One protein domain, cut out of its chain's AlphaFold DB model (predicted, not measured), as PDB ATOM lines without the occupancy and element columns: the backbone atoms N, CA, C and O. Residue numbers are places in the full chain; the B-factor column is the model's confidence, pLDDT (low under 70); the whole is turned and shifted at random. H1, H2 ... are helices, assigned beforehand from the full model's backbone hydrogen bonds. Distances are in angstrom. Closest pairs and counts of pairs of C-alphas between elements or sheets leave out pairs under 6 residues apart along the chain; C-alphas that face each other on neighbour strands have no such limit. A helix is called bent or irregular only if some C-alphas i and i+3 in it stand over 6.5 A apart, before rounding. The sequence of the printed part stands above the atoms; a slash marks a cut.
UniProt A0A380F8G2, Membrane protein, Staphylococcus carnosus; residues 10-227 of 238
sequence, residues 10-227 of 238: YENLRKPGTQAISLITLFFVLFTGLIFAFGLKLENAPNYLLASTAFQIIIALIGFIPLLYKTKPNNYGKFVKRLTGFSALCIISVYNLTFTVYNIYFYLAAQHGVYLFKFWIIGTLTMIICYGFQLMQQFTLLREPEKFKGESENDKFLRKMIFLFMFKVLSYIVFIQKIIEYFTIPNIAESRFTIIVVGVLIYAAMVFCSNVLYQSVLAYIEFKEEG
ATOM      1  N   TYR A  10      -9.850 -11.952  12.322       61.00
ATOM      2  CA  TYR A  10     -10.061 -13.137  11.493       61.00
ATOM      3  C   TYR A  10      -9.116 -14.310  11.814       61.00
ATOM      4  O   TYR A  10      -9.543 -15.465  11.774       61.00
ATOM      5  N   GLU A  11      -7.841 -14.057  12.123       64.31
ATOM      6  CA  GLU A  11      -6.899 -15.109  12.523       64.31
ATOM      7  C   GLU A  11      -7.191 -15.642  13.930       64.31
ATOM      8  O   GLU A  11      -7.125 -16.861  14.124       64.31
ATOM      9  N   ASN A  12      -7.621 -14.775  14.853       62.19
ATOM     10  CA  ASN A  12      -8.036 -15.151  16.212       62.19
ATOM     11  C   ASN A  12      -9.297 -16.034  16.223       62.19
ATOM     12  O   ASN A  12      -9.403 -16.966  17.017       62.19
ATOM     13  N   LEU A  13     -10.234 -15.815  15.295       59.53
ATOM     14  CA  LEU A  13     -11.395 -16.700  15.103       59.53
ATOM     15  C   LEU A  13     -11.057 -17.996  14.350       59.53
ATOM     16  O   LEU A  13     -11.808 -18.971  14.422       59.53
ATOM     17  N   ARG A  14      -9.941 -18.020  13.610       59.66
ATOM     18  CA  ARG A  14      -9.519 -19.152  12.770       59.66
ATOM     19  C   ARG A  14      -8.624 -20.167  13.501       59.66
ATOM     20  O   ARG A  14      -8.578 -21.321  13.068       59.66
ATOM     21  N   LYS A  15      -7.916 -19.794  14.574       63.25
ATOM     22  CA  LYS A  15      -6.976 -20.662  15.322       63.25
ATOM     23  C   LYS A  15      -7.091 -20.442  16.845       63.25
ATOM     24  O   LYS A  15      -7.335 -19.317  17.246       63.25
ATOM     25  N   PRO A  16      -6.784 -21.419  17.726       61.81
ATOM     26  CA  PRO A  16      -7.001 -22.863  17.671       61.81
ATOM     27  C   PRO A  16      -8.225 -23.288  18.520       61.81
ATOM     28  O   PRO A  16      -8.271 -24.421  18.988       61.81
ATOM     29  N   GLY A  17      -9.192 -22.396  18.780       74.06
ATOM     30  CA  GLY A  17     -10.292 -22.655  19.724       74.06
ATOM     31  C   GLY A  17     -11.103 -23.912  19.391       74.06
ATOM     32  O   GLY A  17     -11.172 -24.836  20.200       74.06
ATOM     33  N   THR A  18     -11.650 -23.999  18.174       84.06
ATOM     34  CA  THR A  18     -12.446 -25.160  17.740       84.06
ATOM     35  C   THR A  18     -11.631 -26.452  17.757       84.06
ATOM     36  O   THR A  18     -12.117 -27.471  18.236       84.06
ATOM     37  N   GLN A  19     -10.380 -26.426  17.283       89.06
ATOM     38  CA  GLN A  19      -9.544 -27.629  17.222       89.06
ATOM     39  C   GLN A  19      -9.109 -28.097  18.609       89.06
ATOM     40  O   GLN A  19      -9.109 -29.297  18.866       89.06
ATOM     41  N   ALA A  20      -8.778 -27.171  19.511       90.06
ATOM     42  CA  ALA A  20      -8.469 -27.499  20.897       90.06
ATOM     43  C   ALA A  20      -9.681 -28.143  21.581       90.06
ATOM     44  O   ALA A  20      -9.544 -29.195  22.199       90.06
ATOM     45  N   ILE A  21     -10.878 -27.577  21.399       92.56
ATOM     46  CA  ILE A  21     -12.125 -28.148  21.927       92.56
ATOM     47  C   ILE A  21     -12.391 -29.536  21.329       92.56
ATOM     48  O   ILE A  21     -12.732 -30.461  22.067       92.56
ATOM     49  N   SER A  22     -12.197 -29.716  20.020       93.38
ATOM     50  CA  SER A  22     -12.325 -31.022  19.365       93.38
ATOM     51  C   SER A  22     -11.332 -32.048  19.905       93.38
ATOM     52  O   SER A  22     -11.719 -33.188  20.152       93.38
ATOM     53  N   LEU A  23     -10.074 -31.665  20.136       94.19
ATOM     54  CA  LEU A  23      -9.064 -32.542  20.735       94.19
ATOM     55  C   LEU A  23      -9.430 -32.927  22.169       94.19
ATOM     56  O   LEU A  23      -9.375 -34.105  22.508       94.19
ATOM     57  N   ILE A  24      -9.863 -31.964  22.988       94.56
ATOM     58  CA  ILE A  24     -10.332 -32.223  24.357       94.56
ATOM     59  C   ILE A  24     -11.551 -33.156  24.333       94.56
ATOM     60  O   ILE A  24     -11.644 -34.084  25.132       94.56
ATOM     61  N   THR A  25     -12.468 -32.958  23.385       95.75
ATOM     62  CA  THR A  25     -13.636 -33.830  23.212       95.75
ATOM     63  C   THR A  25     -13.212 -35.259  22.877       95.75
ATOM     64  O   THR A  25     -13.653 -36.197  23.535       95.75
ATOM     65  N   LEU A  26     -12.314 -35.436  21.901       95.44
ATOM     66  CA  LEU A  26     -11.781 -36.753  21.544       95.44
ATOM     67  C   LEU A  26     -11.032 -37.400  22.714       95.44
ATOM     68  O   LEU A  26     -11.172 -38.601  22.927       95.44
ATOM     69  N   PHE A  27     -10.300 -36.616  23.507       95.19
ATOM     70  CA  PHE A  27      -9.671 -37.095  24.734       95.19
ATOM     71  C   PHE A  27     -10.703 -37.659  25.720       95.19
ATOM     72  O   PHE A  27     -10.519 -38.771  26.205       95.19
ATOM     73  N   PHE A  28     -11.820 -36.966  25.971       94.50
ATOM     74  CA  PHE A  28     -12.873 -37.485  26.855       94.50
ATOM     75  C   PHE A  28     -13.615 -38.699  26.277       94.50
ATOM     76  O   PHE A  28     -14.001 -39.596  27.030       94.50
ATOM     77  N   VAL A  29     -13.771 -38.784  24.953       93.25
ATOM     78  CA  VAL A  29     -14.281 -40.000  24.295       93.25
ATOM     79  C   VAL A  29     -13.327 -41.176  24.526       93.25
ATOM     80  O   VAL A  29     -13.762 -42.247  24.943       93.25
ATOM     81  N   LEU A  30     -12.021 -40.982  24.321       90.88
ATOM     82  CA  LEU A  30     -11.009 -42.013  24.581       90.88
ATOM     83  C   LEU A  30     -10.958 -42.398  26.062       90.88
ATOM     84  O   LEU A  30     -10.861 -43.579  26.387       90.88
ATOM     85  N   PHE A  31     -11.089 -41.417  26.956       87.88
ATOM     86  CA  PHE A  31     -11.176 -41.641  28.396       87.88
ATOM     87  C   PHE A  31     -12.388 -42.506  28.758       87.88
ATOM     88  O   PHE A  31     -12.268 -43.442  29.542       87.88
ATOM     89  N   THR A  32     -13.535 -42.273  28.118       87.19
ATOM     90  CA  THR A  32     -14.720 -43.141  28.239       87.19
ATOM     91  C   THR A  32     -14.419 -44.564  27.753       87.19
ATOM     92  O   THR A  32     -14.900 -45.532  28.335       87.19
ATOM     93  N   GLY A  33     -13.560 -44.714  26.741       82.81
ATOM     94  CA  GLY A  33     -13.040 -46.001  26.274       82.81
ATOM     95  C   GLY A  33     -12.369 -46.844  27.366       82.81
ATOM     96  O   GLY A  33     -12.465 -48.071  27.331       82.81
ATOM     97  N   LEU A  34     -11.764 -46.218  28.385       83.62
ATOM     98  CA  LEU A  34     -11.169 -46.940  29.517       83.62
ATOM     99  C   LEU A  34     -12.210 -47.749  30.300       83.62
ATOM    100  O   LEU A  34     -11.894 -48.825  30.792       83.62
ATOM    101  N   ILE A  35     -13.466 -47.298  30.359       82.62
ATOM    102  CA  ILE A  35     -14.560 -48.021  31.032       82.62
ATOM    103  C   ILE A  35     -14.776 -49.403  30.394       82.62
ATOM    104  O   ILE A  35     -15.058 -50.381  31.089       82.62
ATOM    105  N   PHE A  36     -14.574 -49.508  29.078       82.50
ATOM    106  CA  PHE A  36     -14.627 -50.782  28.368       82.50
ATOM    107  C   PHE A  36     -13.406 -51.656  28.660       82.50
ATOM    108  O   PHE A  36     -13.542 -52.863  28.854       82.50
ATOM    109  N   ALA A  37     -12.221 -51.047  28.761       77.56
ATOM    110  CA  ALA A  37     -10.999 -51.750  29.146       77.56
ATOM    111  C   ALA A  37     -11.060 -52.293  30.591       77.56
ATOM    112  O   ALA A  37     -10.493 -53.346  30.870       77.56
ATOM    113  N   PHE A  38     -11.780 -51.613  31.490       78.69
ATOM    114  CA  PHE A  38     -11.929 -51.971  32.906       78.69
ATOM    115  C   PHE A  38     -13.212 -52.756  33.239       78.69
ATOM    116  O   PHE A  38     -13.566 -52.883  34.412       78.69
ATOM    117  N   GLY A  39     -13.907 -53.315  32.242       73.75
ATOM    118  CA  GLY A  39     -14.887 -54.383  32.482       73.75
ATOM    119  C   GLY A  39     -16.270 -54.210  31.855       73.75
ATOM    120  O   GLY A  39     -17.046 -55.166  31.880       73.75
ATOM    121  N   LEU A  40     -16.600 -53.062  31.251       78.31
ATOM    122  CA  LEU A  40     -17.833 -52.959  30.463       78.31
ATOM    123  C   LEU A  40     -17.630 -53.619  29.093       78.31
ATOM    124  O   LEU A  40     -16.934 -53.093  28.228       78.31
ATOM    125  N   LYS A  41     -18.269 -54.764  28.853       82.50
ATOM    126  CA  LYS A  41     -18.271 -55.350  27.508       82.50
ATOM    127  C   LYS A  41     -19.096 -54.492  26.548       82.50
ATOM    128  O   LYS A  41     -20.171 -54.019  26.910       82.50
ATOM    129  N   LEU A  42     -18.633 -54.365  25.302       78.75
ATOM    130  CA  LEU A  42     -19.310 -53.575  24.267       78.75
ATOM    131  C   LEU A  42     -20.755 -54.040  24.014       78.75
ATOM    132  O   LEU A  42     -21.633 -53.209  23.818       78.75
ATOM    133  N   GLU A  43     -21.007 -55.349  24.098       79.56
ATOM    134  CA  GLU A  43     -22.338 -55.968  23.967       79.56
ATOM    135  C   GLU A  43     -23.335 -55.539  25.056       79.56
ATOM    136  O   GLU A  43     -24.541 -55.526  24.824       79.56
ATOM    137  N   ASN A  44     -22.832 -55.144  26.228       81.94
ATOM    138  CA  ASN A  44     -23.645 -54.722  27.367       81.94
ATOM    139  C   ASN A  44     -23.781 -53.195  27.446       81.94
ATOM    140  O   ASN A  44     -24.473 -52.675  28.326       81.94
ATOM    141  N   ALA A  45     -23.109 -52.457  26.559       86.56
ATOM    142  CA  ALA A  45     -23.172 -51.010  26.557       86.56
ATOM    143  C   ALA A  45     -24.518 -50.526  25.996       86.56
ATOM    144  O   ALA A  45     -24.957 -50.990  24.942       86.56
ATOM    145  N   PRO A  46     -25.180 -49.555  26.649       90.38
ATOM    146  CA  PRO A  46     -26.452 -49.053  26.160       90.38
ATOM    147  C   PRO A  46     -26.342 -48.418  24.765       90.38
ATOM    148  O   PRO A  46     -25.557 -47.492  24.549       90.38
ATOM    149  N   ASN A  47     -27.200 -48.853  23.835       91.75
ATOM    150  CA  ASN A  47     -27.197 -48.396  22.437       91.75
ATOM    151  C   ASN A  47     -27.300 -46.871  22.286       91.75
ATOM    152  O   ASN A  47     -26.677 -46.295  21.398       91.75
ATOM    153  N   TYR A  48     -28.060 -46.201  23.160       92.88
ATOM    154  CA  TYR A  48     -28.207 -44.743  23.117       92.88
ATOM    155  C   TYR A  48     -26.891 -44.014  23.425       92.88
ATOM    156  O   TYR A  48     -26.618 -42.976  22.824       92.88
ATOM    157  N   LEU A  49     -26.045 -44.572  24.301       93.62
ATOM    158  CA  LEU A  49     -24.727 -44.013  24.597       93.62
ATOM    159  C   LEU A  49     -23.760 -44.244  23.437       93.62
ATOM    160  O   LEU A  49     -23.044 -43.320  23.056       93.62
ATOM    161  N   LEU A  50     -23.779 -45.434  22.827       93.31
ATOM    162  CA  LEU A  50     -22.964 -45.733  21.644       93.31
ATOM    163  C   LEU A  50     -23.318 -44.807  20.473       93.31
ATOM    164  O   LEU A  50     -22.428 -44.202  19.875       93.31
ATOM    165  N   ALA A  51     -24.613 -44.634  20.193       93.69
ATOM    166  CA  ALA A  51     -25.090 -43.727  19.152       93.69
ATOM    167  C   ALA A  51     -24.707 -42.265  19.443       93.69
ATOM    168  O   ALA A  51     -24.220 -41.561  18.557       93.69
ATOM    169  N   SER A  52     -24.874 -41.817  20.693       95.06
ATOM    170  CA  SER A  52     -24.485 -40.466  21.113       95.06
ATOM    171  C   SER A  52     -22.976 -40.235  20.982       95.06
ATOM    172  O   SER A  52     -22.562 -39.198  20.466       95.06
ATOM    173  N   THR A  53     -22.157 -41.216  21.358       94.88
ATOM    174  CA  THR A  53     -20.693 -41.144  21.251       94.88
ATOM    175  C   THR A  53     -20.230 -41.124  19.798       94.88
ATOM    176  O   THR A  53     -19.375 -40.319  19.435       94.88
ATOM    177  N   ALA A  54     -20.835 -41.937  18.928       95.00
ATOM    178  CA  ALA A  54     -20.547 -41.897  17.495       95.00
ATOM    179  C   ALA A  54     -20.843 -40.506  16.903       95.00
ATOM    180  O   ALA A  54     -20.021 -39.947  16.175       95.00
ATOM    181  N   PHE A  55     -21.977 -39.907  17.276       95.31
ATOM    182  CA  PHE A  55     -22.324 -38.544  16.875       95.31
ATOM    183  C   PHE A  55     -21.322 -37.501  17.405       95.31
ATOM    184  O   PHE A  55     -20.897 -36.616  16.657       95.31
ATOM    185  N   GLN A  56     -20.878 -37.639  18.658       96.25
ATOM    186  CA  GLN A  56     -19.869 -36.763  19.269       96.25
ATOM    187  C   GLN A  56     -18.526 -36.821  18.536       96.25
ATOM    188  O   GLN A  56     -17.917 -35.773  18.305       96.25
ATOM    189  N   ILE A  57     -18.089 -38.016  18.124       96.50
ATOM    190  CA  ILE A  57     -16.870 -38.208  17.325       96.50
ATOM    191  C   ILE A  57     -17.002 -37.496  15.977       96.50
ATOM    192  O   ILE A  57     -16.101 -36.752  15.594       96.50
ATOM    193  N   ILE A  58     -18.129 -37.668  15.276       96.81
ATOM    194  CA  ILE A  58     -18.365 -37.018  13.976       96.81
ATOM    195  C   ILE A  58     -18.251 -35.494  14.105       96.81
ATOM    196  O   ILE A  58     -17.531 -34.868  13.325       96.81
ATOM    197  N   ILE A  59     -18.899 -34.892  15.108       95.62
ATOM    198  CA  ILE A  59     -18.794 -33.446  15.353       95.62
ATOM    199  C   ILE A  59     -17.346 -33.040  15.642       95.62
ATOM    200  O   ILE A  59     -16.863 -32.056  15.075       95.62
ATOM    201  N   ALA A  60     -16.639 -33.790  16.491       95.00
ATOM    202  CA  ALA A  60     -15.258 -33.471  16.835       95.00
ATOM    203  C   ALA A  60     -14.348 -33.482  15.593       95.00
ATOM    204  O   ALA A  60     -13.545 -32.560  15.429       95.00
ATOM    205  N   LEU A  61     -14.528 -34.449  14.684       94.69
ATOM    206  CA  LEU A  61     -13.807 -34.527  13.407       94.69
ATOM    207  C   LEU A  61     -14.145 -33.352  12.473       94.69
ATOM    208  O   LEU A  61     -13.242 -32.746  11.892       94.69
ATOM    209  N   ILE A  62     -15.423 -32.974  12.373       93.44
ATOM    210  CA  ILE A  62     -15.867 -31.795  11.604       93.44
ATOM    211  C   ILE A  62     -15.212 -30.510  12.140       93.44
ATOM    212  O   ILE A  62     -14.874 -29.618  11.357       93.44
ATOM    213  N   GLY A  63     -14.957 -30.420  13.448       89.94
ATOM    214  CA  GLY A  63     -14.268 -29.281  14.066       89.94
ATOM    215  C   GLY A  63     -12.848 -29.016  13.539       89.94
ATOM    216  O   GLY A  63     -12.328 -27.913  13.717       89.94
ATOM    217  N   PHE A  64     -12.234 -29.961  12.816       90.25
ATOM    218  CA  PHE A  64     -10.940 -29.764  12.151       90.25
ATOM    219  C   PHE A  64     -11.044 -29.134  10.751       90.25
ATOM    220  O   PHE A  64     -10.040 -28.620  10.255       90.25
ATOM    221  N   ILE A  65     -12.231 -29.081  10.130       88.44
ATOM    222  CA  ILE A  65     -12.439 -28.494   8.788       88.44
ATOM    223  C   ILE A  65     -11.866 -27.070   8.645       88.44
ATOM    224  O   ILE A  65     -11.261 -26.790   7.604       88.44
ATOM    225  N   PRO A  66     -11.981 -26.154   9.633       84.94
ATOM    226  CA  PRO A  66     -11.418 -24.809   9.510       84.94
ATOM    227  C   PRO A  66      -9.900 -24.778   9.248       84.94
ATOM    228  O   PRO A  66      -9.417 -23.820   8.643       84.94
ATOM    229  N   LEU A  67      -9.146 -25.831   9.605       82.56
ATOM    230  CA  LEU A  67      -7.704 -25.923   9.319       82.56
ATOM    231  C   LEU A  67      -7.387 -25.934   7.818       82.56
ATOM    232  O   LEU A  67      -6.310 -25.494   7.411       82.56
ATOM    233  N   LEU A  68      -8.324 -26.411   6.996       83.69
ATOM    234  CA  LEU A  68      -8.163 -26.487   5.544       83.69
ATOM    235  C   LEU A  68      -8.217 -25.099   4.882       83.69
ATOM    236  O   LEU A  68      -7.718 -24.915   3.772       83.69
ATOM    237  N   TYR A  69      -8.776 -24.093   5.558       78.81
ATOM    238  CA  TYR A  69      -9.001 -22.762   5.000       78.81
ATOM    239  C   TYR A  69      -7.952 -21.772   5.492       78.81
ATOM    240  O   TYR A  69      -8.178 -21.008   6.431       78.81
ATOM    241  N   LYS A  70      -6.776 -21.786   4.848       72.19
ATOM    242  CA  LYS A  70      -5.632 -21.003   5.328       72.19
ATOM    243  C   LYS A  70      -5.647 -19.506   5.003       72.19
ATOM    244  O   LYS A  70      -4.884 -18.758   5.601       72.19
ATOM    245  N   THR A  71      -6.473 -19.070   4.064       72.81
ATOM    246  CA  THR A  71      -6.440 -17.703   3.534       72.81
ATOM    247  C   THR A  71      -7.733 -16.952   3.839       72.81
ATOM    248  O   THR A  71      -8.834 -17.495   3.662       72.81
ATOM    249  N   LYS A  72      -7.592 -15.691   4.283       74.50
ATOM    250  CA  LYS A  72      -8.706 -14.739   4.412       74.50
ATOM    251  C   LYS A  72      -9.339 -14.554   3.026       74.50
ATOM    252  O   LYS A  72      -8.612 -14.348   2.055       74.50
ATOM    253  N   PRO A  73     -10.665 -14.707   2.877       80.25
ATOM    254  CA  PRO A  73     -11.325 -14.428   1.612       80.25
ATOM    255  C   PRO A  73     -11.230 -12.944   1.266       80.25
ATOM    256  O   PRO A  73     -11.577 -12.108   2.089       80.25
ATOM    257  N   ASN A  74     -10.877 -12.635   0.019       75.62
ATOM    258  CA  ASN A  74     -10.883 -11.255  -0.483       75.62
ATOM    259  C   ASN A  74     -12.301 -10.762  -0.824       75.62
ATOM    260  O   ASN A  74     -12.538  -9.573  -0.976       75.62
ATOM    261  N   ASN A  75     -13.259 -11.680  -0.982       82.69
ATOM    262  CA  ASN A  75     -14.643 -11.361  -1.322       82.69
ATOM    263  C   ASN A  75     -15.514 -11.334  -0.058       82.69
ATOM    264  O   ASN A  75     -15.575 -12.335   0.663       82.69
ATOM    265  N   TYR A  76     -16.250 -10.234   0.135       78.50
ATOM    266  CA  TYR A  76     -17.154 -10.012   1.269       78.50
ATOM    267  C   TYR A  76     -18.136 -11.168   1.512       78.50
ATOM    268  O   TYR A  76     -18.223 -11.697   2.619       78.50
ATOM    269  N   GLY A  77     -18.833 -11.637   0.474       81.12
ATOM    270  CA  GLY A  77     -19.806 -12.725   0.610       81.12
ATOM    271  C   GLY A  77     -19.164 -14.040   1.063       81.12
ATOM    272  O   GLY A  77     -19.707 -14.749   1.914       81.12
ATOM    273  N   LYS A  78     -17.966 -14.356   0.550       84.88
ATOM    274  CA  LYS A  78     -17.204 -15.542   0.984       84.88
ATOM    275  C   LYS A  78     -16.662 -15.384   2.407       84.88
ATOM    276  O   LYS A  78     -16.646 -16.374   3.140       84.88
ATOM    277  N   PHE A  79     -16.238 -14.181   2.791       84.75
ATOM    278  CA  PHE A  79     -15.768 -13.865   4.140       84.75
ATOM    279  C   PHE A  79     -16.863 -14.109   5.178       84.75
ATOM    280  O   PHE A  79     -16.689 -14.966   6.045       84.75
ATOM    281  N   VAL A  80     -18.022 -13.463   5.017       82.94
ATOM    282  CA  VAL A  80     -19.154 -13.587   5.950       82.94
ATOM    283  C   VAL A  80     -19.611 -15.040   6.071       82.94
ATOM    284  O   VAL A  80     -19.780 -15.547   7.177       82.94
ATOM    285  N   LYS A  81     -19.741 -15.762   4.948       86.06
ATOM    286  CA  LYS A  81     -20.158 -17.173   4.969       86.06
ATOM    287  C   LYS A  81     -19.185 -18.059   5.755       86.06
ATOM    288  O   LYS A  81     -19.629 -18.914   6.521       86.06
ATOM    289  N   ARG A  82     -17.872 -17.876   5.570       85.62
ATOM    290  CA  ARG A  82     -16.855 -18.651   6.304       85.62
ATOM    291  C   ARG A  82     -16.834 -18.292   7.783       85.62
ATOM    292  O   ARG A  82     -16.800 -19.197   8.606       85.62
ATOM    293  N   LEU A  83     -16.898 -17.002   8.103       84.31
ATOM    294  CA  LEU A  83     -16.905 -16.505   9.475       84.31
ATOM    295  C   LEU A  83     -18.082 -17.082  10.270       84.31
ATOM    296  O   LEU A  83     -17.881 -17.689  11.321       84.31
ATOM    297  N   THR A  84     -19.296 -16.992   9.723       84.56
ATOM    298  CA  THR A  84     -20.496 -17.578  10.335       84.56
ATOM    299  C   THR A  84     -20.362 -19.091  10.492       84.56
ATOM    300  O   THR A  84     -20.684 -19.628  11.549       84.56
ATOM    301  N   GLY A  85     -19.844 -19.782   9.471       86.81
ATOM    302  CA  GLY A  85     -19.622 -21.228   9.523       86.81
ATOM    303  C   GLY A  85     -18.641 -21.644  10.621       86.81
ATOM    304  O   GLY A  85     -18.942 -22.547  11.396       86.81
ATOM    305  N   PHE A  86     -17.495 -20.973  10.734       87.81
ATOM    306  CA  PHE A  86     -16.492 -21.283  11.760       87.81
ATOM    307  C   PHE A  86     -17.002 -20.996  13.169       87.81
ATOM    308  O   PHE A  86     -16.797 -21.807  14.069       87.81
ATOM    309  N   SER A  87     -17.732 -19.899  13.342       87.94
ATOM    310  CA  SER A  87     -18.322 -19.518  14.627       87.94
ATOM    311  C   SER A  87     -19.384 -20.522  15.072       87.94
ATOM    312  O   SER A  87     -19.365 -20.982  16.213       87.94
ATOM    313  N   ALA A  88     -20.253 -20.946  14.147       89.75
ATOM    314  CA  ALA A  88     -21.234 -21.996  14.399       89.75
ATOM    315  C   ALA A  88     -20.564 -23.330  14.761       89.75
ATOM    316  O   ALA A  88     -20.963 -23.969  15.732       89.75
ATOM    317  N   LEU A  89     -19.513 -23.729  14.037       91.56
ATOM    318  CA  LEU A  89     -18.752 -24.941  14.354       91.56
ATOM    319  C   LEU A  89     -18.088 -24.868  15.732       91.56
ATOM    320  O   LEU A  89     -18.083 -25.865  16.449       91.56
ATOM    321  N   CYS A  90     -17.562 -23.707  16.121       91.00
ATOM    322  CA  CYS A  90     -16.952 -23.499  17.433       91.00
ATOM    323  C   CYS A  90     -17.985 -23.676  18.565       91.00
ATOM    324  O   CYS A  90     -17.750 -24.425  19.513       91.00
ATOM    325  N   ILE A  91     -19.173 -23.079  18.408       92.69
ATOM    326  CA  ILE A  91     -20.309 -23.218  19.336       92.69
ATOM    327  C   ILE A  91     -20.771 -24.677  19.431       92.69
ATOM    328  O   ILE A  91     -20.922 -25.215  20.527       92.69
ATOM    329  N   ILE A  92     -20.968 -25.339  18.287       94.81
ATOM    330  CA  ILE A  92     -21.377 -26.748  18.247       94.81
ATOM    331  C   ILE A  92     -20.327 -27.622  18.943       94.81
ATOM    332  O   ILE A  92     -20.688 -28.494  19.727       94.81
ATOM    333  N   SER A  93     -19.038 -27.359  18.714       94.75
ATOM    334  CA  SER A  93     -17.942 -28.123  19.320       94.75
ATOM    335  C   SER A  93     -17.901 -27.961  20.840       94.75
ATOM    336  O   SER A  93     -17.725 -28.951  21.549       94.75
ATOM    337  N   VAL A  94     -18.109 -26.748  21.368       95.12
ATOM    338  CA  VAL A  94     -18.068 -26.528  22.825       95.12
ATOM    339  C   VAL A  94     -19.257 -27.181  23.526       95.12
ATOM    340  O   VAL A  94     -19.092 -27.782  24.585       95.12
ATOM    341  N   TYR A  95     -20.449 -27.148  22.925       95.75
ATOM    342  CA  TYR A  95     -21.592 -27.882  23.467       95.75
ATOM    343  C   TYR A  95     -21.403 -29.395  23.332       95.75
ATOM    344  O   TYR A  95     -21.724 -30.131  24.264       95.75
ATOM    345  N   ASN A  96     -20.803 -29.874  22.244       97.00
ATOM    346  CA  ASN A  96     -20.473 -31.289  22.079       97.00
ATOM    347  C   ASN A  96     -19.555 -31.813  23.199       97.00
ATOM    348  O   ASN A  96     -19.780 -32.910  23.717       97.00
ATOM    349  N   LEU A  97     -18.585 -31.004  23.640       96.62
ATOM    350  CA  LEU A  97     -17.746 -31.318  24.799       96.62
ATOM    351  C   LEU A  97     -18.584 -31.528  26.071       96.62
ATOM    352  O   LEU A  97     -18.382 -32.511  26.782       96.62
ATOM    353  N   THR A  98     -19.559 -30.655  26.340       96.81
ATOM    354  CA  THR A  98     -20.417 -30.793  27.533       96.81
ATOM    355  C   THR A  98     -21.235 -32.087  27.520       96.81
ATOM    356  O   THR A  98     -21.323 -32.755  28.548       96.81
ATOM    357  N   PHE A  99     -21.766 -32.498  26.361       96.69
ATOM    358  CA  PHE A  99     -22.472 -33.777  26.218       96.69
ATOM    359  C   PHE A  99     -21.535 -34.976  26.362       96.69
ATOM    360  O   PHE A  99     -21.920 -35.992  26.935       96.69
ATOM    361  N   THR A 100     -20.303 -34.858  25.866       96.50
ATOM    362  CA  THR A 100     -19.298 -35.923  25.963       96.50
ATOM    363  C   THR A 100     -18.951 -36.192  27.423       96.50
ATOM    364  O   THR A 100     -19.019 -37.333  27.872       96.50
ATOM    365  N   VAL A 101     -18.677 -35.140  28.199       95.12
ATOM    366  CA  VAL A 101     -18.394 -35.281  29.636       95.12
ATOM    367  C   VAL A 101     -19.634 -35.746  30.405       95.12
ATOM    368  O   VAL A 101     -19.520 -36.566  31.313       95.12
ATOM    369  N   TYR A 102     -20.831 -35.302  30.011       94.88
ATOM    370  CA  TYR A 102     -22.081 -35.784  30.599       94.88
ATOM    371  C   TYR A 102     -22.293 -37.290  30.377       94.88
ATOM    372  O   TYR A 102     -22.693 -37.990  31.307       94.88
ATOM    373  N   ASN A 103     -21.951 -37.818  29.198       94.31
ATOM    374  CA  ASN A 103     -22.077 -39.244  28.887       94.31
ATOM    375  C   ASN A 103     -21.166 -40.143  29.736       94.31
ATOM    376  O   ASN A 103     -21.560 -41.278  30.011       94.31
ATOM    377  N   ILE A 104     -20.005 -39.654  30.197       92.31
ATOM    378  CA  ILE A 104     -19.085 -40.418  31.065       92.31
ATOM    379  C   ILE A 104     -19.834 -40.970  32.277       92.31
ATOM    380  O   ILE A 104     -19.678 -42.140  32.627       92.31
ATOM    381  N   TYR A 105     -20.704 -40.153  32.879       90.50
ATOM    382  CA  TYR A 105     -21.498 -40.581  34.022       90.50
ATOM    383  C   TYR A 105     -22.365 -41.815  33.710       90.50
ATOM    384  O   TYR A 105     -22.393 -42.784  34.467       90.50
ATOM    385  N   PHE A 106     -23.053 -41.805  32.573       91.81
ATOM    386  CA  PHE A 106     -23.961 -42.886  32.197       91.81
ATOM    387  C   PHE A 106     -23.219 -44.157  31.795       91.81
ATOM    388  O   PHE A 106     -23.711 -45.253  32.060       91.81
ATOM    389  N   TYR A 107     -22.023 -44.028  31.217       91.19
ATOM    390  CA  TYR A 107     -21.149 -45.174  30.986       91.19
ATOM    391  C   TYR A 107     -20.658 -45.800  32.296       91.19
ATOM    392  O   TYR A 107     -20.675 -47.025  32.416       91.19
ATOM    393  N   LEU A 108     -20.301 -44.991  33.301       89.75
ATOM    394  CA  LEU A 108     -19.932 -45.489  34.632       89.75
ATOM    395  C   LEU A 108     -21.097 -46.214  35.316       89.75
ATOM    396  O   LEU A 108     -20.910 -47.279  35.904       89.75
ATOM    397  N   ALA A 109     -22.312 -45.673  35.209       89.38
ATOM    398  CA  ALA A 109     -23.508 -46.336  35.720       89.38
ATOM    399  C   ALA A 109     -23.774 -47.672  35.002       89.38
ATOM    400  O   ALA A 109     -24.051 -48.675  35.662       89.38
ATOM    401  N   ALA A 110     -23.617 -47.710  33.674       89.12
ATOM    402  CA  ALA A 110     -23.771 -48.929  32.883       89.12
ATOM    403  C   ALA A 110     -22.735 -50.006  33.251       89.12
ATOM    404  O   ALA A 110     -23.090 -51.179  33.332       89.12
ATOM    405  N   GLN A 111     -21.488 -49.619  33.544       88.62
ATOM    406  CA  GLN A 111     -20.455 -50.536  34.047       88.62
ATOM    407  C   GLN A 111     -20.875 -51.227  35.354       88.62
ATOM    408  O   GLN A 111     -20.561 -52.395  35.557       88.62
ATOM    409  N   HIS A 112     -21.629 -50.533  36.209       87.69
ATOM    410  CA  HIS A 112     -22.157 -51.068  37.467       87.69
ATOM    411  C   HIS A 112     -23.555 -51.697  37.322       87.69
ATOM    412  O   HIS A 112     -24.224 -51.954  38.320       87.69
ATOM    413  N   GLY A 113     -24.028 -51.929  36.091       86.00
ATOM    414  CA  GLY A 113     -25.327 -52.554  35.827       86.00
ATOM    415  C   GLY A 113     -26.539 -51.659  36.108       86.00
ATOM    416  O   GLY A 113     -27.661 -52.160  36.186       86.00
ATOM    417  N   VAL A 114     -26.353 -50.343  36.256       88.06
ATOM    418  CA  VAL A 114     -27.438 -49.399  36.558       88.06
ATOM    419  C   VAL A 114     -27.910 -48.700  35.285       88.06
ATOM    420  O   VAL A 114     -27.169 -47.966  34.629       88.06
ATOM    421  N   TYR A 115     -29.183 -48.898  34.942       87.00
ATOM    422  CA  TYR A 115     -29.787 -48.327  33.741       87.00
ATOM    423  C   TYR A 115     -30.440 -46.964  34.014       87.00
ATOM    424  O   TYR A 115     -31.474 -46.877  34.674       87.00
ATOM    425  N   LEU A 116     -29.866 -45.891  33.462       90.31
ATOM    426  CA  LEU A 116     -30.272 -44.503  33.749       90.31
ATOM    427  C   LEU A 116     -30.787 -43.729  32.530       90.31
ATOM    428  O   LEU A 116     -30.716 -42.501  32.484       90.31
ATOM    429  N   PHE A 117     -31.361 -44.428  31.550       92.75
ATOM    430  CA  PHE A 117     -31.836 -43.814  30.304       92.75
ATOM    431  C   PHE A 117     -32.804 -42.641  30.514       92.75
ATOM    432  O   PHE A 117     -32.696 -41.629  29.830       92.75
ATOM    433  N   LYS A 118     -33.727 -42.742  31.485       92.81
ATOM    434  CA  LYS A 118     -34.688 -41.665  31.783       92.81
ATOM    435  C   LYS A 118     -33.989 -40.376  32.233       92.81
ATOM    436  O   LYS A 118     -34.354 -39.297  31.782       92.81
ATOM    437  N   PHE A 119     -32.966 -40.489  33.076       92.56
ATOM    438  CA  PHE A 119     -32.168 -39.337  33.500       92.56
ATOM    439  C   PHE A 119     -31.332 -38.787  32.343       92.56
ATOM    440  O   PHE A 119     -31.264 -37.574  32.148       92.56
ATOM    441  N   TRP A 120     -30.760 -39.676  31.526       95.44
ATOM    442  CA  TRP A 120     -29.986 -39.286  30.352       95.44
ATOM    443  C   TRP A 120     -30.814 -38.458  29.365       95.44
ATOM    444  O   TRP A 120     -30.383 -37.372  28.978       95.44
ATOM    445  N   ILE A 121     -32.010 -38.930  28.992       95.62
ATOM    446  CA  ILE A 121     -32.845 -38.247  27.996       95.62
ATOM    447  C   ILE A 121     -33.367 -36.908  28.520       95.62
ATOM    448  O   ILE A 121     -33.271 -35.910  27.809       95.62
ATOM    449  N   ILE A 122     -33.848 -36.851  29.771       95.81
ATOM    450  CA  ILE A 122     -34.338 -35.605  30.380       95.81
ATOM    451  C   ILE A 122     -33.198 -34.587  30.463       95.81
ATOM    452  O   ILE A 122     -33.350 -33.458  29.999       95.81
ATOM    453  N   GLY A 123     -32.036 -34.985  30.987       94.94
ATOM    454  CA  GLY A 123     -30.902 -34.075  31.123       94.94
ATOM    455  C   GLY A 123     -30.350 -33.600  29.778       94.94
ATOM    456  O   GLY A 123     -30.056 -32.414  29.625       94.94
ATOM    457  N   THR A 124     -30.272 -34.487  28.781       95.50
ATOM    458  CA  THR A 124     -29.807 -34.142  27.427       95.50
ATOM    459  C   THR A 124     -30.766 -33.168  26.744       95.50
ATOM    460  O   THR A 124     -30.326 -32.148  26.214       95.50
ATOM    461  N   LEU A 125     -32.078 -33.425  26.795       96.88
ATOM    462  CA  LEU A 125     -33.081 -32.532  26.210       96.88
ATOM    463  C   LEU A 125     -33.091 -31.162  26.892       96.88
ATOM    464  O   LEU A 125     -33.096 -30.142  26.201       96.88
ATOM    465  N   THR A 126     -33.019 -31.120  28.224       96.88
ATOM    466  CA  THR A 126     -32.935 -29.853  28.959       96.88
ATOM    467  C   THR A 126     -31.690 -29.061  28.567       96.88
ATOM    468  O   THR A 126     -31.795 -27.857  28.329       96.88
ATOM    469  N   MET A 127     -30.528 -29.714  28.428       96.94
ATOM    470  CA  MET A 127     -29.306 -29.057  27.946       96.94
ATOM    471  C   MET A 127     -29.495 -28.471  26.540       96.94
ATOM    472  O   MET A 127     -29.199 -27.294  26.341       96.94
ATOM    473  N   ILE A 128     -30.047 -29.238  25.591       96.56
ATOM    474  CA  ILE A 128     -30.302 -28.767  24.216       96.56
ATOM    475  C   ILE A 128     -31.220 -27.538  24.214       96.56
ATOM    476  O   ILE A 128     -30.898 -26.526  23.587       96.56
ATOM    477  N   ILE A 129     -32.342 -27.599  24.935       97.44
ATOM    478  CA  ILE A 129     -33.321 -26.505  25.003       97.44
ATOM    479  C   ILE A 129     -32.687 -25.251  25.622       97.44
ATOM    480  O   ILE A 129     -32.811 -24.154  25.073       97.44
ATOM    481  N   CYS A 130     -31.951 -25.404  26.725       97.69
ATOM    482  CA  CYS A 130     -31.304 -24.285  27.410       97.69
ATOM    483  C   CYS A 130     -30.187 -23.649  26.573       97.69
ATOM    484  O   CYS A 130     -30.047 -22.423  26.564       97.69
ATOM    485  N   TYR A 131     -29.426 -24.449  25.821       96.50
ATOM    486  CA  TYR A 131     -28.462 -23.937  24.843       96.50
ATOM    487  C   TYR A 131     -29.143 -23.187  23.704       96.50
ATOM    488  O   TYR A 131     -28.650 -22.132  23.300       96.50
ATOM    489  N   GLY A 132     -30.302 -23.664  23.244       95.00
ATOM    490  CA  GLY A 132     -31.150 -22.935  22.306       95.00
ATOM    491  C   GLY A 132     -31.522 -21.548  22.832       95.00
ATOM    492  O   GLY A 132     -31.282 -20.549  22.154       95.00
ATOM    493  N   PHE A 133     -32.021 -21.456  24.069       96.06
ATOM    494  CA  PHE A 133     -32.347 -20.166  24.688       96.06
ATOM    495  C   PHE A 133     -31.128 -19.253  24.858       96.06
ATOM    496  O   PHE A 133     -31.220 -18.063  24.553       96.06
ATOM    497  N   GLN A 134     -29.974 -19.794  25.258       94.19
ATOM    498  CA  GLN A 134     -28.732 -19.019  25.341       94.19
ATOM    499  C   GLN A 134     -28.339 -18.440  23.971       94.19
ATOM    500  O   GLN A 134     -27.970 -17.270  23.884       94.19
ATOM    501  N   LEU A 135     -28.446 -19.212  22.887       92.06
ATOM    502  CA  LEU A 135     -28.158 -18.701  21.544       92.06
ATOM    503  C   LEU A 135     -29.168 -17.632  21.110       92.06
ATOM    504  O   LEU A 135     -28.763 -16.598  20.582       92.06
ATOM    505  N   MET A 136     -30.461 -17.822  21.386       90.19
ATOM    506  CA  MET A 136     -31.498 -16.821  21.090       90.19
ATOM    507  C   MET A 136     -31.265 -15.500  21.836       90.19
ATOM    508  O   MET A 136     -31.443 -14.424  21.257       90.19
ATOM    509  N   GLN A 137     -30.808 -15.564  23.090       90.69
ATOM    510  CA  GLN A 137     -30.397 -14.392  23.868       90.69
ATOM    511  C   GLN A 137     -29.257 -13.633  23.173       90.69
ATOM    512  O   GLN A 137     -29.338 -12.418  23.004       90.69
ATOM    513  N   GLN A 138     -28.225 -14.343  22.714       86.31
ATOM    514  CA  GLN A 138     -27.083 -13.735  22.023       86.31
ATOM    515  C   GLN A 138     -27.467 -13.156  20.656       86.31
ATOM    516  O   GLN A 138     -27.087 -12.034  20.331       86.31
ATOM    517  N   PHE A 139     -28.287 -13.859  19.870       83.12
ATOM    518  CA  PHE A 139     -28.779 -13.329  18.595       83.12
ATOM    519  C   PHE A 139     -29.625 -12.069  18.778       83.12
ATOM    520  O   PHE A 139     -29.472 -11.130  18.002       83.12
ATOM    521  N   THR A 140     -30.459 -12.015  19.819       82.94
ATOM    522  CA  THR A 140     -31.248 -10.817  20.154       82.94
ATOM    523  C   THR A 140     -30.351  -9.642  20.554       82.94
ATOM    524  O   THR A 140     -30.692  -8.489  20.293       82.94
ATOM    525  N   LEU A 141     -29.196  -9.905  21.173       80.06
ATOM    526  CA  LEU A 141     -28.224  -8.871  21.526       80.06
ATOM    527  C   LEU A 141     -27.584  -8.273  20.266       80.06
ATOM    528  O   LEU A 141     -27.555  -7.048  20.123       80.06
ATOM    529  N   LEU A 142     -27.150  -9.146  19.351       71.31
ATOM    530  CA  LEU A 142     -26.393  -8.797  18.145       71.31
ATOM    531  C   LEU A 142     -27.241  -8.244  16.996       71.31
ATOM    532  O   LEU A 142     -26.770  -7.398  16.241       71.31
ATOM    533  N   ARG A 143     -28.475  -8.726  16.829       68.50
ATOM    534  CA  ARG A 143     -29.377  -8.299  15.756       68.50
ATOM    535  C   ARG A 143     -30.697  -7.858  16.353       68.50
ATOM    536  O   ARG A 143     -31.341  -8.599  17.087       68.50
ATOM    537  N   GLU A 144     -31.124  -6.662  15.974       64.50
ATOM    538  CA  GLU A 144     -32.451  -6.177  16.325       64.50
ATOM    539  C   GLU A 144     -33.529  -7.038  15.644       64.50
ATOM    540  O   GLU A 144     -33.512  -7.187  14.416       64.50
ATOM    541  N   PRO A 145     -34.474  -7.610  16.408       60.69
ATOM    542  CA  PRO A 145     -35.638  -8.276  15.846       60.69
ATOM    543  C   PRO A 145     -36.416  -7.338  14.923       60.69
ATOM    544  O   PRO A 145     -36.789  -6.230  15.304       60.69
ATOM    545  N   GLU A 146     -36.729  -7.804  13.715       58.47
ATOM    546  CA  GLU A 146     -37.494  -7.026  12.727       58.47
ATOM    547  C   GLU A 146     -38.888  -6.633  13.237       58.47
ATOM    548  O   GLU A 146     -39.430  -5.615  12.812       58.47
ATOM    549  N   LYS A 147     -39.419  -7.382  14.215       58.47
ATOM    550  CA  LYS A 147     -40.670  -7.095  14.935       58.47
ATOM    551  C   LYS A 147     -40.654  -5.792  15.744       58.47
ATOM    552  O   LYS A 147     -41.701  -5.404  16.239       58.47
ATOM    553  N   PHE A 148     -39.503  -5.141  15.897       56.56
ATOM    554  CA  PHE A 148     -39.372  -3.871  16.612       56.56
ATOM    555  C   PHE A 148     -39.345  -2.648  15.675       56.56
ATOM    556  O   PHE A 148     -39.089  -1.529  16.115       56.56
ATOM    557  N   LYS A 149     -39.549  -2.830  14.362       52.25
ATOM    558  CA  LYS A 149     -39.592  -1.719  13.399       52.25
ATOM    559  C   LYS A 149     -40.875  -0.896  13.586       52.25
ATOM    560  O   LYS A 149     -41.962  -1.430  13.408       52.25
ATOM    561  N   GLY A 150     -40.728   0.398  13.887       59.28
ATOM    562  CA  GLY A 150     -41.833   1.367  13.973       59.28
ATOM    563  C   GLY A 150     -42.244   1.800  15.389       59.28
ATOM    564  O   GLY A 150     -43.096   2.671  15.507       59.28
ATOM    565  N   GLU A 151     -41.647   1.236  16.445       62.06
ATOM    566  CA  GLU A 151     -41.851   1.681  17.837       62.06
ATOM    567  C   GLU A 151     -40.891   2.835  18.209       62.06
ATOM    568  O   GLU A 151     -39.824   2.983  17.607       62.06
ATOM    569  N   SER A 152     -41.266   3.638  19.214       72.31
ATOM    570  CA  SER A 152     -40.395   4.653  19.837       72.31
ATOM    571  C   SER A 152     -39.082   4.021  20.320       72.31
ATOM    572  O   SER A 152     -39.097   2.895  20.819       72.31
ATOM    573  N   GLU A 153     -37.946   4.726  20.211       74.50
ATOM    574  CA  GLU A 153     -36.625   4.181  20.590       74.50
ATOM    575  C   GLU A 153     -36.593   3.623  22.024       74.50
ATOM    576  O   GLU A 153     -36.001   2.567  22.263       74.50
ATOM    577  N   ASN A 154     -37.293   4.271  22.964       75.81
ATOM    578  CA  ASN A 154     -37.366   3.831  24.360       75.81
ATOM    579  C   ASN A 154     -38.161   2.525  24.535       75.81
ATOM    580  O   ASN A 154     -37.706   1.621  25.240       75.81
ATOM    581  N   ASP A 155     -39.308   2.385  23.866       78.12
ATOM    582  CA  ASP A 155     -40.134   1.169  23.938       78.12
ATOM    583  C   ASP A 155     -39.415  -0.019  23.291       78.12
ATOM    584  O   ASP A 155     -39.416  -1.142  23.810       78.12
ATOM    585  N   LYS A 156     -38.704   0.265  22.196       75.88
ATOM    586  CA  LYS A 156     -37.855  -0.685  21.481       75.88
ATOM    587  C   LYS A 156     -36.758  -1.249  22.385       75.88
ATOM    588  O   LYS A 156     -36.545  -2.467  22.434       75.88
ATOM    589  N   PHE A 157     -36.067  -0.366  23.109       78.56
ATOM    590  CA  PHE A 157     -35.019  -0.739  24.055       78.56
ATOM    591  C   PHE A 157     -35.580  -1.580  25.206       78.56
ATOM    592  O   PHE A 157     -35.050  -2.659  25.490       78.56
ATOM    593  N   LEU A 158     -36.687  -1.143  25.817       81.62
ATOM    594  CA  LEU A 158     -37.331  -1.855  26.921       81.62
ATOM    595  C   LEU A 158     -37.734  -3.277  26.509       81.62
ATOM    596  O   LEU A 158     -37.396  -4.249  27.189       81.62
ATOM    597  N   ARG A 159     -38.393  -3.424  25.354       80.50
ATOM    598  CA  ARG A 159     -38.823  -4.728  24.841       80.50
ATOM    599  C   ARG A 159     -37.625  -5.634  24.545       80.50
ATOM    600  O   ARG A 159     -37.640  -6.803  24.936       80.50
ATOM    601  N   LYS A 160     -36.559  -5.109  23.927       83.69
ATOM    602  CA  LYS A 160     -35.307  -5.858  23.701       83.69
ATOM    603  C   LYS A 160     -34.726  -6.373  25.022       83.69
ATOM    604  O   LYS A 160     -34.395  -7.556  25.114       83.69
ATOM    605  N   MET A 161     -34.656  -5.524  26.047       85.12
ATOM    606  CA  MET A 161     -34.156  -5.895  27.375       85.12
ATOM    607  C   MET A 161     -34.993  -7.000  28.032       85.12
ATOM    608  O   MET A 161     -34.424  -7.943  28.585       85.12
ATOM    609  N   ILE A 162     -36.323  -6.946  27.906       87.56
ATOM    610  CA  ILE A 162     -37.224  -7.991  28.417       87.56
ATOM    611  C   ILE A 162     -36.918  -9.348  27.766       87.56
ATOM    612  O   ILE A 162     -36.746 -10.342  28.473       87.56
ATOM    613  N   PHE A 163     -36.795  -9.405  26.435       87.69
ATOM    614  CA  PHE A 163     -36.475 -10.657  25.734       87.69
ATOM    615  C   PHE A 163     -35.090 -11.198  26.110       87.69
ATOM    616  O   PHE A 163     -34.942 -12.405  26.311       87.69
ATOM    617  N   LEU A 164     -34.089 -10.321  26.246       90.06
ATOM    618  CA  LEU A 164     -32.748 -10.710  26.691       90.06
ATOM    619  C   LEU A 164     -32.784 -11.355  28.078       90.06
ATOM    620  O   LEU A 164     -32.206 -12.427  28.266       90.06
ATOM    621  N   PHE A 165     -33.487 -10.733  29.025       89.81
ATOM    622  CA  PHE A 165     -33.619 -11.256  30.381       89.81
ATOM    623  C   PHE A 165     -34.387 -12.582  30.407       89.81
ATOM    624  O   PHE A 165     -33.925 -13.551  31.006       89.81
ATOM    625  N   MET A 166     -35.508 -12.663  29.690       93.12
ATOM    626  CA  MET A 166     -36.328 -13.873  29.603       93.12
ATOM    627  C   MET A 166     -35.525 -15.067  29.076       93.12
ATOM    628  O   MET A 166     -35.478 -16.112  29.724       93.12
ATOM    629  N   PHE A 167     -34.846 -14.924  27.932       94.56
ATOM    630  CA  PHE A 167     -34.034 -16.012  27.384       94.56
ATOM    631  C   PHE A 167     -32.853 -16.370  28.290       94.56
ATOM    632  O   PHE A 167     -32.488 -17.545  28.381       94.56
ATOM    633  N   LYS A 168     -32.287 -15.392  29.010       92.75
ATOM    634  CA  LYS A 168     -31.218 -15.649  29.974       92.75
ATOM    635  C   LYS A 168     -31.701 -16.509  31.141       92.75
ATOM    636  O   LYS A 168     -31.065 -17.518  31.441       92.75
ATOM    637  N   VAL A 169     -32.840 -16.163  31.743       94.44
ATOM    638  CA  VAL A 169     -33.454 -16.949  32.826       94.44
ATOM    639  C   VAL A 169     -33.781 -18.363  32.348       94.44
ATOM    640  O   VAL A 169     -33.399 -19.331  33.003       94.44
ATOM    641  N   LEU A 170     -34.397 -18.497  31.169       96.12
ATOM    642  CA  LEU A 170     -34.721 -19.804  30.588       96.12
ATOM    643  C   LEU A 170     -33.470 -20.657  30.332       96.12
ATOM    644  O   LEU A 170     -33.493 -21.859  30.579       96.12
ATOM    645  N   SER A 171     -32.359 -20.054  29.896       96.12
ATOM    646  CA  SER A 171     -31.097 -20.783  29.707       96.12
ATOM    647  C   SER A 171     -30.516 -21.328  31.018       96.12
ATOM    648  O   SER A 171     -29.874 -22.376  31.021       96.12
ATOM    649  N   TYR A 172     -30.757 -20.653  32.145       95.44
ATOM    650  CA  TYR A 172     -30.208 -21.031  33.451       95.44
ATOM    651  C   TYR A 172     -30.991 -22.147  34.148       95.44
ATOM    652  O   TYR A 172     -30.493 -22.718  35.121       95.44
ATOM    653  N   ILE A 173     -32.146 -22.546  33.605       96.69
ATOM    654  CA  ILE A 173     -32.882 -23.741  34.047       96.69
ATOM    655  C   ILE A 173     -31.990 -24.991  33.999       96.69
ATOM    656  O   ILE A 173     -32.136 -25.878  34.839       96.69
ATOM    657  N   VAL A 174     -31.003 -25.037  33.095       96.94
ATOM    658  CA  VAL A 174     -30.031 -26.137  33.032       96.94
ATOM    659  C   VAL A 174     -29.310 -26.363  34.365       96.94
ATOM    660  O   VAL A 174     -29.080 -27.509  34.735       96.94
ATOM    661  N   PHE A 175     -29.000 -25.310  35.128       96.62
ATOM    662  CA  PHE A 175     -28.311 -25.448  36.413       96.62
ATOM    663  C   PHE A 175     -29.234 -26.002  37.492       96.62
ATOM    664  O   PHE A 175     -28.817 -26.865  38.260       96.62
ATOM    665  N   ILE A 176     -30.501 -25.577  37.500       95.25
ATOM    666  CA  ILE A 176     -31.526 -26.149  38.383       95.25
ATOM    667  C   ILE A 176     -31.666 -27.647  38.092       95.25
ATOM    668  O   ILE A 176     -31.635 -28.460  39.013       95.25
ATOM    669  N   GLN A 177     -31.715 -28.025  36.814       95.38
ATOM    670  CA  GLN A 177     -31.743 -29.427  36.408       95.38
ATOM    671  C   GLN A 177     -30.499 -30.198  36.880       95.38
ATOM    672  O   GLN A 177     -30.642 -31.315  37.371       95.38
ATOM    673  N   LYS A 178     -29.289 -29.624  36.797       94.69
ATOM    674  CA  LYS A 178     -28.070 -30.285  37.310       94.69
ATOM    675  C   LYS A 178     -28.074 -30.437  38.832       94.69
ATOM    676  O   LYS A 178     -27.599 -31.453  39.329       94.69
ATOM    677  N   ILE A 179     -28.654 -29.487  39.565       93.88
ATOM    678  CA  ILE A 179     -28.865 -29.610  41.016       93.88
ATOM    679  C   ILE A 179     -29.844 -30.755  41.315       93.88
ATOM    680  O   ILE A 179     -29.569 -31.584  42.180       93.88
ATOM    681  N   ILE A 180     -30.957 -30.852  40.582       93.50
ATOM    682  CA  ILE A 180     -31.917 -31.957  40.739       93.50
ATOM    683  C   ILE A 180     -31.244 -33.301  40.439       93.50
ATOM    684  O   ILE A 180     -31.384 -34.248  41.214       93.50
ATOM    685  N   GLU A 181     -30.478 -33.393  39.350       92.00
ATOM    686  CA  GLU A 181     -29.708 -34.590  38.997       92.00
ATOM    687  C   GLU A 181     -28.721 -34.967  40.104       92.00
ATOM    688  O   GLU A 181     -28.686 -36.123  40.504       92.00
ATOM    689  N   TYR A 182     -27.999 -34.005  40.680       92.12
ATOM    690  CA  TYR A 182     -27.051 -34.250  41.769       92.12
ATOM    691  C   TYR A 182     -27.675 -34.974  42.977       92.12
ATOM    692  O   TYR A 182     -27.036 -35.839  43.581       92.12
ATOM    693  N   PHE A 183     -28.921 -34.638  43.327       90.94
ATOM    694  CA  PHE A 183     -29.627 -35.261  44.452       90.94
ATOM    695  C   PHE A 183     -30.361 -36.555  44.085       90.94
ATOM    696  O   PHE A 183     -30.480 -37.442  44.927       90.94
ATOM    697  N   THR A 184     -30.880 -36.658  42.862       89.94
ATOM    698  CA  THR A 184     -31.734 -37.787  42.441       89.94
ATOM    699  C   THR A 184     -30.945 -38.966  41.892       89.94
ATOM    700  O   THR A 184     -31.366 -40.115  42.025       89.94
ATOM    701  N   ILE A 185     -29.806 -38.691  41.265       86.62
ATOM    702  CA  ILE A 185     -28.976 -39.697  40.630       86.62
ATOM    703  C   ILE A 185     -28.109 -40.400  41.695       86.62
ATOM    704  O   ILE A 185     -27.465 -39.731  42.510       86.62
ATOM    705  N   PRO A 186     -28.048 -41.749  41.707       83.38
ATOM    706  CA  PRO A 186     -27.245 -42.481  42.682       83.38
ATOM    707  C   PRO A 186     -25.750 -42.165  42.530       83.38
ATOM    708  O   PRO A 186     -25.224 -42.070  41.414       83.38
ATOM    709  N   ASN A 187     -25.059 -42.037  43.671       84.75
ATOM    710  CA  ASN A 187     -23.614 -41.817  43.694       84.75
ATOM    711  C   ASN A 187     -22.876 -43.133  43.414       84.75
ATOM    712  O   ASN A 187     -22.623 -43.910  44.332       84.75
ATOM    713  N   ILE A 188     -22.572 -43.393  42.147       82.81
ATOM    714  CA  ILE A 188     -21.860 -44.587  41.684       82.81
ATOM    715  C   ILE A 188     -20.477 -44.126  41.235       82.81
ATOM    716  O   ILE A 188     -20.392 -43.284  40.345       82.81
ATOM    717  N   ALA A 189     -19.420 -44.666  41.845       77.38
ATOM    718  CA  ALA A 189     -18.028 -44.352  41.502       77.38
ATOM    719  C   ALA A 189     -17.735 -42.835  41.434       77.38
ATOM    720  O   ALA A 189     -17.213 -42.341  40.438       77.38
ATOM    721  N   GLU A 190     -18.108 -42.092  42.483       76.75
ATOM    722  CA  GLU A 190     -17.944 -40.626  42.568       76.75
ATOM    723  C   GLU A 190     -18.668 -39.832  41.462       76.75
ATOM    724  O   GLU A 190     -18.281 -38.721  41.101       76.75
ATOM    725  N   SER A 191     -19.779 -40.354  40.936       74.38
ATOM    726  CA  SER A 191     -20.566 -39.701  39.883       74.38
ATOM    727  C   SER A 191     -21.042 -38.285  40.187       74.38
ATOM    728  O   SER A 191     -21.240 -37.484  39.267       74.38
ATOM    729  N   ARG A 192     -21.217 -37.954  41.466       84.44
ATOM    730  CA  ARG A 192     -21.541 -36.595  41.914       84.44
ATOM    731  C   ARG A 192     -20.493 -35.577  41.470       84.44
ATOM    732  O   ARG A 192     -20.859 -34.467  41.082       84.44
ATOM    733  N   PHE A 193     -19.218 -35.969  41.450       86.44
ATOM    734  CA  PHE A 193     -18.139 -35.139  40.923       86.44
ATOM    735  C   PHE A 193     -18.344 -34.850  39.431       86.44
ATOM    736  O   PHE A 193     -18.273 -33.694  39.017       86.44
ATOM    737  N   THR A 194     -18.701 -35.859  38.633       87.94
ATOM    738  CA  THR A 194     -18.976 -35.687  37.197       87.94
ATOM    739  C   THR A 194     -20.127 -34.712  36.949       87.94
ATOM    740  O   THR A 194     -20.019 -33.861  36.068       87.94
ATOM    741  N   ILE A 195     -21.201 -34.762  37.745       90.62
ATOM    742  CA  ILE A 195     -22.329 -33.817  37.623       90.62
ATOM    743  C   ILE A 195     -21.876 -32.376  37.911       90.62
ATOM    744  O   ILE A 195     -22.235 -31.462  37.164       90.62
ATOM    745  N   ILE A 196     -21.052 -32.168  38.945       91.88
ATOM    746  CA  ILE A 196     -20.479 -30.848  39.264       91.88
ATOM    747  C   ILE A 196     -19.596 -30.353  38.113       91.88
ATOM    748  O   ILE A 196     -19.763 -29.221  37.656       91.88
ATOM    749  N   VAL A 197     -18.700 -31.205  37.604       93.31
ATOM    750  CA  VAL A 197     -17.819 -30.879  36.471       93.31
ATOM    751  C   VAL A 197     -18.635 -30.497  35.238       93.31
ATOM    752  O   VAL A 197     -18.342 -29.487  34.603       93.31
ATOM    753  N   VAL A 198     -19.702 -31.239  34.927       94.69
ATOM    754  CA  VAL A 198     -20.622 -30.905  33.829       94.69
ATOM    755  C   VAL A 198     -21.280 -29.545  34.063       94.69
ATOM    756  O   VAL A 198     -21.341 -28.747  33.132       94.69
ATOM    757  N   GLY A 199     -21.719 -29.237  35.286       94.81
ATOM    758  CA  GLY A 199     -22.259 -27.919  35.640       94.81
ATOM    759  C   GLY A 199     -21.271 -26.778  35.371       94.81
ATOM    760  O   GLY A 199     -21.622 -25.789  34.724       94.81
ATOM    761  N   VAL A 200     -20.014 -26.935  35.791       95.56
ATOM    762  CA  VAL A 200     -18.948 -25.950  35.533       95.56
ATOM    763  C   VAL A 200     -18.664 -25.821  34.034       95.56
ATOM    764  O   VAL A 200     -18.569 -24.706  33.517       95.56
ATOM    765  N   LEU A 201     -18.593 -26.942  33.311       95.94
ATOM    766  CA  LEU A 201     -18.382 -26.953  31.863       95.94
ATOM    767  C   LEU A 201     -19.533 -26.295  31.100       95.94
ATOM    768  O   LEU A 201     -19.277 -25.581  30.136       95.94
ATOM    769  N   ILE A 202     -20.782 -26.485  31.531       96.44
ATOM    770  CA  ILE A 202     -21.952 -25.804  30.961       96.44
ATOM    771  C   ILE A 202     -21.783 -24.287  31.081       96.44
ATOM    772  O   ILE A 202     -21.963 -23.573  30.094       96.44
ATOM    773  N   TYR A 203     -21.408 -23.791  32.263       95.06
ATOM    774  CA  TYR A 203     -21.178 -22.363  32.469       95.06
ATOM    775  C   TYR A 203     -20.031 -21.838  31.594       95.06
ATOM    776  O   TYR A 203     -20.206 -20.854  30.869       95.06
ATOM    777  N   ALA A 204     -18.890 -22.533  31.592       94.69
ATOM    778  CA  ALA A 204     -17.738 -22.182  30.764       94.69
ATOM    779  C   ALA A 204     -18.091 -22.164  29.267       94.69
ATOM    780  O   ALA A 204     -17.735 -21.220  28.563       94.69
ATOM    781  N   ALA A 205     -18.858 -23.149  28.792       94.38
ATOM    782  CA  ALA A 205     -19.347 -23.225  27.420       94.38
ATOM    783  C   ALA A 205     -20.242 -22.030  27.061       94.38
ATOM    784  O   ALA A 205     -20.060 -21.425  26.007       94.38
ATOM    785  N   MET A 206     -21.172 -21.636  27.937       93.69
ATOM    786  CA  MET A 206     -22.033 -20.467  27.701       93.69
ATOM    787  C   MET A 206     -21.231 -19.160  27.600       93.69
ATOM    788  O   MET A 206     -21.506 -18.323  26.729       93.69
ATOM    789  N   VAL A 207     -20.229 -18.983  28.466       92.19
ATOM    790  CA  VAL A 207     -19.333 -17.816  28.430       92.19
ATOM    791  C   VAL A 207     -18.481 -17.833  27.161       92.19
ATOM    792  O   VAL A 207     -18.388 -16.823  26.463       92.19
ATOM    793  N   PHE A 208     -17.913 -18.985  26.809       91.25
ATOM    794  CA  PHE A 208     -17.119 -19.153  25.596       91.25
ATOM    795  C   PHE A 208     -17.933 -18.850  24.328       91.25
ATOM    796  O   PHE A 208     -17.491 -18.064  23.495       91.25
ATOM    797  N   CYS A 209     -19.158 -19.373  24.214       90.69
ATOM    798  CA  CYS A 209     -20.066 -19.075  23.101       90.69
ATOM    799  C   CYS A 209     -20.335 -17.572  22.948       90.69
ATOM    800  O   CYS A 209     -20.344 -17.056  21.831       90.69
ATOM    801  N   SER A 210     -20.528 -16.867  24.065       88.44
ATOM    802  CA  SER A 210     -20.759 -15.417  24.059       88.44
ATOM    803  C   SER A 210     -19.535 -14.666  23.520       88.44
ATOM    804  O   SER A 210     -19.674 -13.774  22.686       88.44
ATOM    805  N   ASN A 211     -18.330 -15.085  23.922       87.44
ATOM    806  CA  ASN A 211     -17.078 -14.523  23.412       87.44
ATOM    807  C   ASN A 211     -16.883 -14.792  21.916       87.44
ATOM    808  O   ASN A 211     -16.558 -13.869  21.174       87.44
ATOM    809  N   VAL A 212     -17.125 -16.022  21.449       88.19
ATOM    810  CA  VAL A 212     -17.021 -16.370  20.020       88.19
ATOM    811  C   VAL A 212     -17.945 -15.490  19.183       88.19
ATOM    812  O   VAL A 212     -17.515 -14.922  18.181       88.19
ATOM    813  N   LEU A 213     -19.203 -15.335  19.600       86.69
ATOM    814  CA  LEU A 213     -20.176 -14.510  18.884       86.69
ATOM    815  C   LEU A 213     -19.786 -13.027  18.871       86.69
ATOM    816  O   LEU A 213     -19.885 -12.388  17.825       86.69
ATOM    817  N   TYR A 214     -19.288 -12.498  19.988       84.44
ATOM    818  CA  TYR A 214     -18.782 -11.127  20.063       84.44
ATOM    819  C   TYR A 214     -17.603 -10.893  19.106       84.44
ATOM    820  O   TYR A 214     -17.647  -9.978  18.284       84.44
ATOM    821  N   GLN A 215     -16.599 -11.772  19.135       84.44
ATOM    822  CA  GLN A 215     -15.449 -11.711  18.227       84.44
ATOM    823  C   GLN A 215     -15.884 -11.796  16.757       84.44
ATOM    824  O   GLN A 215     -15.389 -11.055  15.911       84.44
ATOM    825  N   SER A 216     -16.873 -12.641  16.449       84.00
ATOM    826  CA  SER A 216     -17.437 -12.770  15.097       84.00
ATOM    827  C   SER A 216     -18.030 -11.459  14.582       84.00
ATOM    828  O   SER A 216     -17.921 -11.150  13.397       84.00
ATOM    829  N   VAL A 217     -18.658 -10.678  15.461       83.81
ATOM    830  CA  VAL A 217     -19.220  -9.371  15.101       83.81
ATOM    831  C   VAL A 217     -18.123  -8.330  14.913       83.81
ATOM    832  O   VAL A 217     -18.192  -7.564  13.955       83.81
ATOM    833  N   LEU A 218     -17.086  -8.334  15.752       83.50
ATOM    834  CA  LEU A 218     -15.930  -7.454  15.566       83.50
ATOM    835  C   LEU A 218     -15.235  -7.705  14.223       83.50
ATOM    836  O   LEU A 218     -15.055  -6.768  13.451       83.50
ATOM    837  N   ALA A 219     -14.962  -8.969  13.887       82.50
ATOM    838  CA  ALA A 219     -14.374  -9.336  12.597       82.50
ATOM    839  C   ALA A 219     -15.252  -8.922  11.402       82.50
ATOM    840  O   ALA A 219     -14.748  -8.620  10.321       82.50
ATOM    841  N   TYR A 220     -16.575  -8.916  11.580       81.94
ATOM    842  CA  TYR A 220     -17.501  -8.423  10.567       81.94
ATOM    843  C   TYR A 220     -17.397  -6.901  10.369       81.94
ATOM    844  O   TYR A 220     -17.405  -6.438   9.227       81.94
ATOM    845  N   ILE A 221     -17.307  -6.134  11.461       82.25
ATOM    846  CA  ILE A 221     -17.183  -4.668  11.424       82.25
ATOM    847  C   ILE A 221     -15.852  -4.267  10.784       82.25
ATOM    848  O   ILE A 221     -15.858  -3.494   9.827       82.25
ATOM    849  N   GLU A 222     -14.748  -4.865  11.233       81.56
ATOM    850  CA  GLU A 222     -13.396  -4.604  10.724       81.56
ATOM    851  C   GLU A 222     -13.313  -4.830   9.206       81.56
ATOM    852  O   GLU A 222     -12.903  -3.946   8.459       81.56
ATOM    853  N   PHE A 223     -13.820  -5.966   8.709       80.06
ATOM    854  CA  PHE A 223     -13.828  -6.252   7.269       80.06
ATOM    855  C   PHE A 223     -14.636  -5.219   6.463       80.06
ATOM    856  O   PHE A 223     -14.303  -4.889   5.322       80.06
ATOM    857  N   LYS A 224     -15.734  -4.709   7.033       80.38
ATOM    858  CA  LYS A 224     -16.568  -3.689   6.382       80.38
ATOM    859  C   LYS A 224     -15.858  -2.333   6.324       80.38
ATOM    860  O   LYS A 224     -16.044  -1.603   5.351       80.38
ATOM    861  N   GLU A 225     -15.079  -1.993   7.344       81.31
ATOM    862  CA  GLU A 225     -14.283  -0.762   7.394       81.31
ATOM    863  C   GLU A 225     -13.076  -0.823   6.449       81.31
ATOM    864  O   GLU A 225     -12.875   0.120   5.680       81.31
ATOM    865  N   GLU A 226     -12.364  -1.956   6.398       77.69
ATOM    866  CA  GLU A 226     -11.300  -2.224   5.412       77.69
ATOM    867  C   GLU A 226     -11.804  -2.018   3.970       77.69
ATOM    868  O   GLU A 226     -11.142  -1.381   3.149       77.69
ATOM    869  N   GLY A 227     -13.006  -2.522   3.658       73.62
ATOM    870  CA  GLY A 227     -13.629  -2.346   2.342       73.62
ATOM    871  C   GLY A 227     -13.853  -0.875   1.974       73.62
ATOM    872  O   GLY A 227     -13.481  -0.452   0.882       73.62
TER     873      GLY A 227
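What this domain is: This is residues 10 to 227 of the 238 residues of the protein "Membrane protein" of Staphylococcus carnosus (UniProt A0A380F8G2). Six long helices stand side by side as a flat slab, an up-and-down bundle in which each runs against the one before it in the chain. H5 and H8 make the core pair; H2 and H3 pack on H5, and across the slab the hairpin of H6 and H7 packs on H8, while short H1 packs on H5 and H8. The printed part has 218 residues with eight named helices, H1 to H8 in order, and no named strand; its class is all helix. It is only just compact, close to loose, with a radius of gyration of the C-alphas of 20.0 A, and spans 60 by 43 by 23 A.

Where its parts are: H1, residues 10 to 14, begins with C-alpha 10 at (-10.061, -13.137, 11.493). H2, residues 17 to 37, is 30.6 A long, and H3, residues 47 to 62, is 22.8 A. After four-residue H4, residues 65 to 68, H5 covers residues 76 to 111 and 52.2 A, beginning with C-alpha 76 at (-17.154, -10.012, 1.269). H6, residues 117 to 142, is 37.5 A long, and H7, residues 153 to 184, is 47.6 A. H7 is neither bent nor irregular, but only just: C-alphas 171 and 174 are 6.4 A apart. H8, residues 191 to 227, is 53.4 A long and ends with C-alpha 227 at (-13.629, -2.346, 2.342).

How they stand to each other: H5 and H8 are the hubs, touching four helices each. They touch each other at a shallow tilt of 3 degrees, opposite ways; their closest C-alphas, of Ile 91 and Cys 209, are 5.6 A apart. H2 touches H5 at a shallow tilt of 20 degrees, the same way, closest at the C-alphas of Thr 18 and Cys 90, 4.8 A. H3 touches H5, closest at the C-alphas of Gln 56 and Asn 96, 6.2 A. H2 and H3 form a hairpin at a shallow tilt of 31 degrees, H2 touching with residues 22 to 29 alone; the closest C-alphas, of Ser 22 and Ala 60, are 4.6 A apart. H1 touches H8, closest at the C-alphas of Tyr 10 and Ala 219, 5.9 A. H4 touches no helix but is near H2. H6 and H7 form a hairpin at a shallow tilt of 20 degrees; their closest C-alphas, of Cys 130 and Ser 171, are 4.2 A apart. H6 touches H8 with residues 131 to 142 alone, closest at the C-alphas of Gln 138 and Ser 210, 6.9 A. H7 touches H8 with residues 175 to 182 alone, closest at the C-alphas of Tyr 182 and Arg 192, 6.0 A, and the two form a hairpin. H5 and H7 are apart. In H1, H3, H6 and H8 every O i to N i+4 pair is within hydrogen-bond range; H2 has 15 of 17, H5 30 of 32 and H7 24 of 28, and H4 is too short for such a pair.

The domain as a whole: The C-alphas farthest apart, of Gly 39 and Ser 152, are 65.5 A from each other. The printed part has no cut, and no link is long. Mean pLDDT of the printed part is 86.6; residues 10 to 16 and 143 to 151 are under 70.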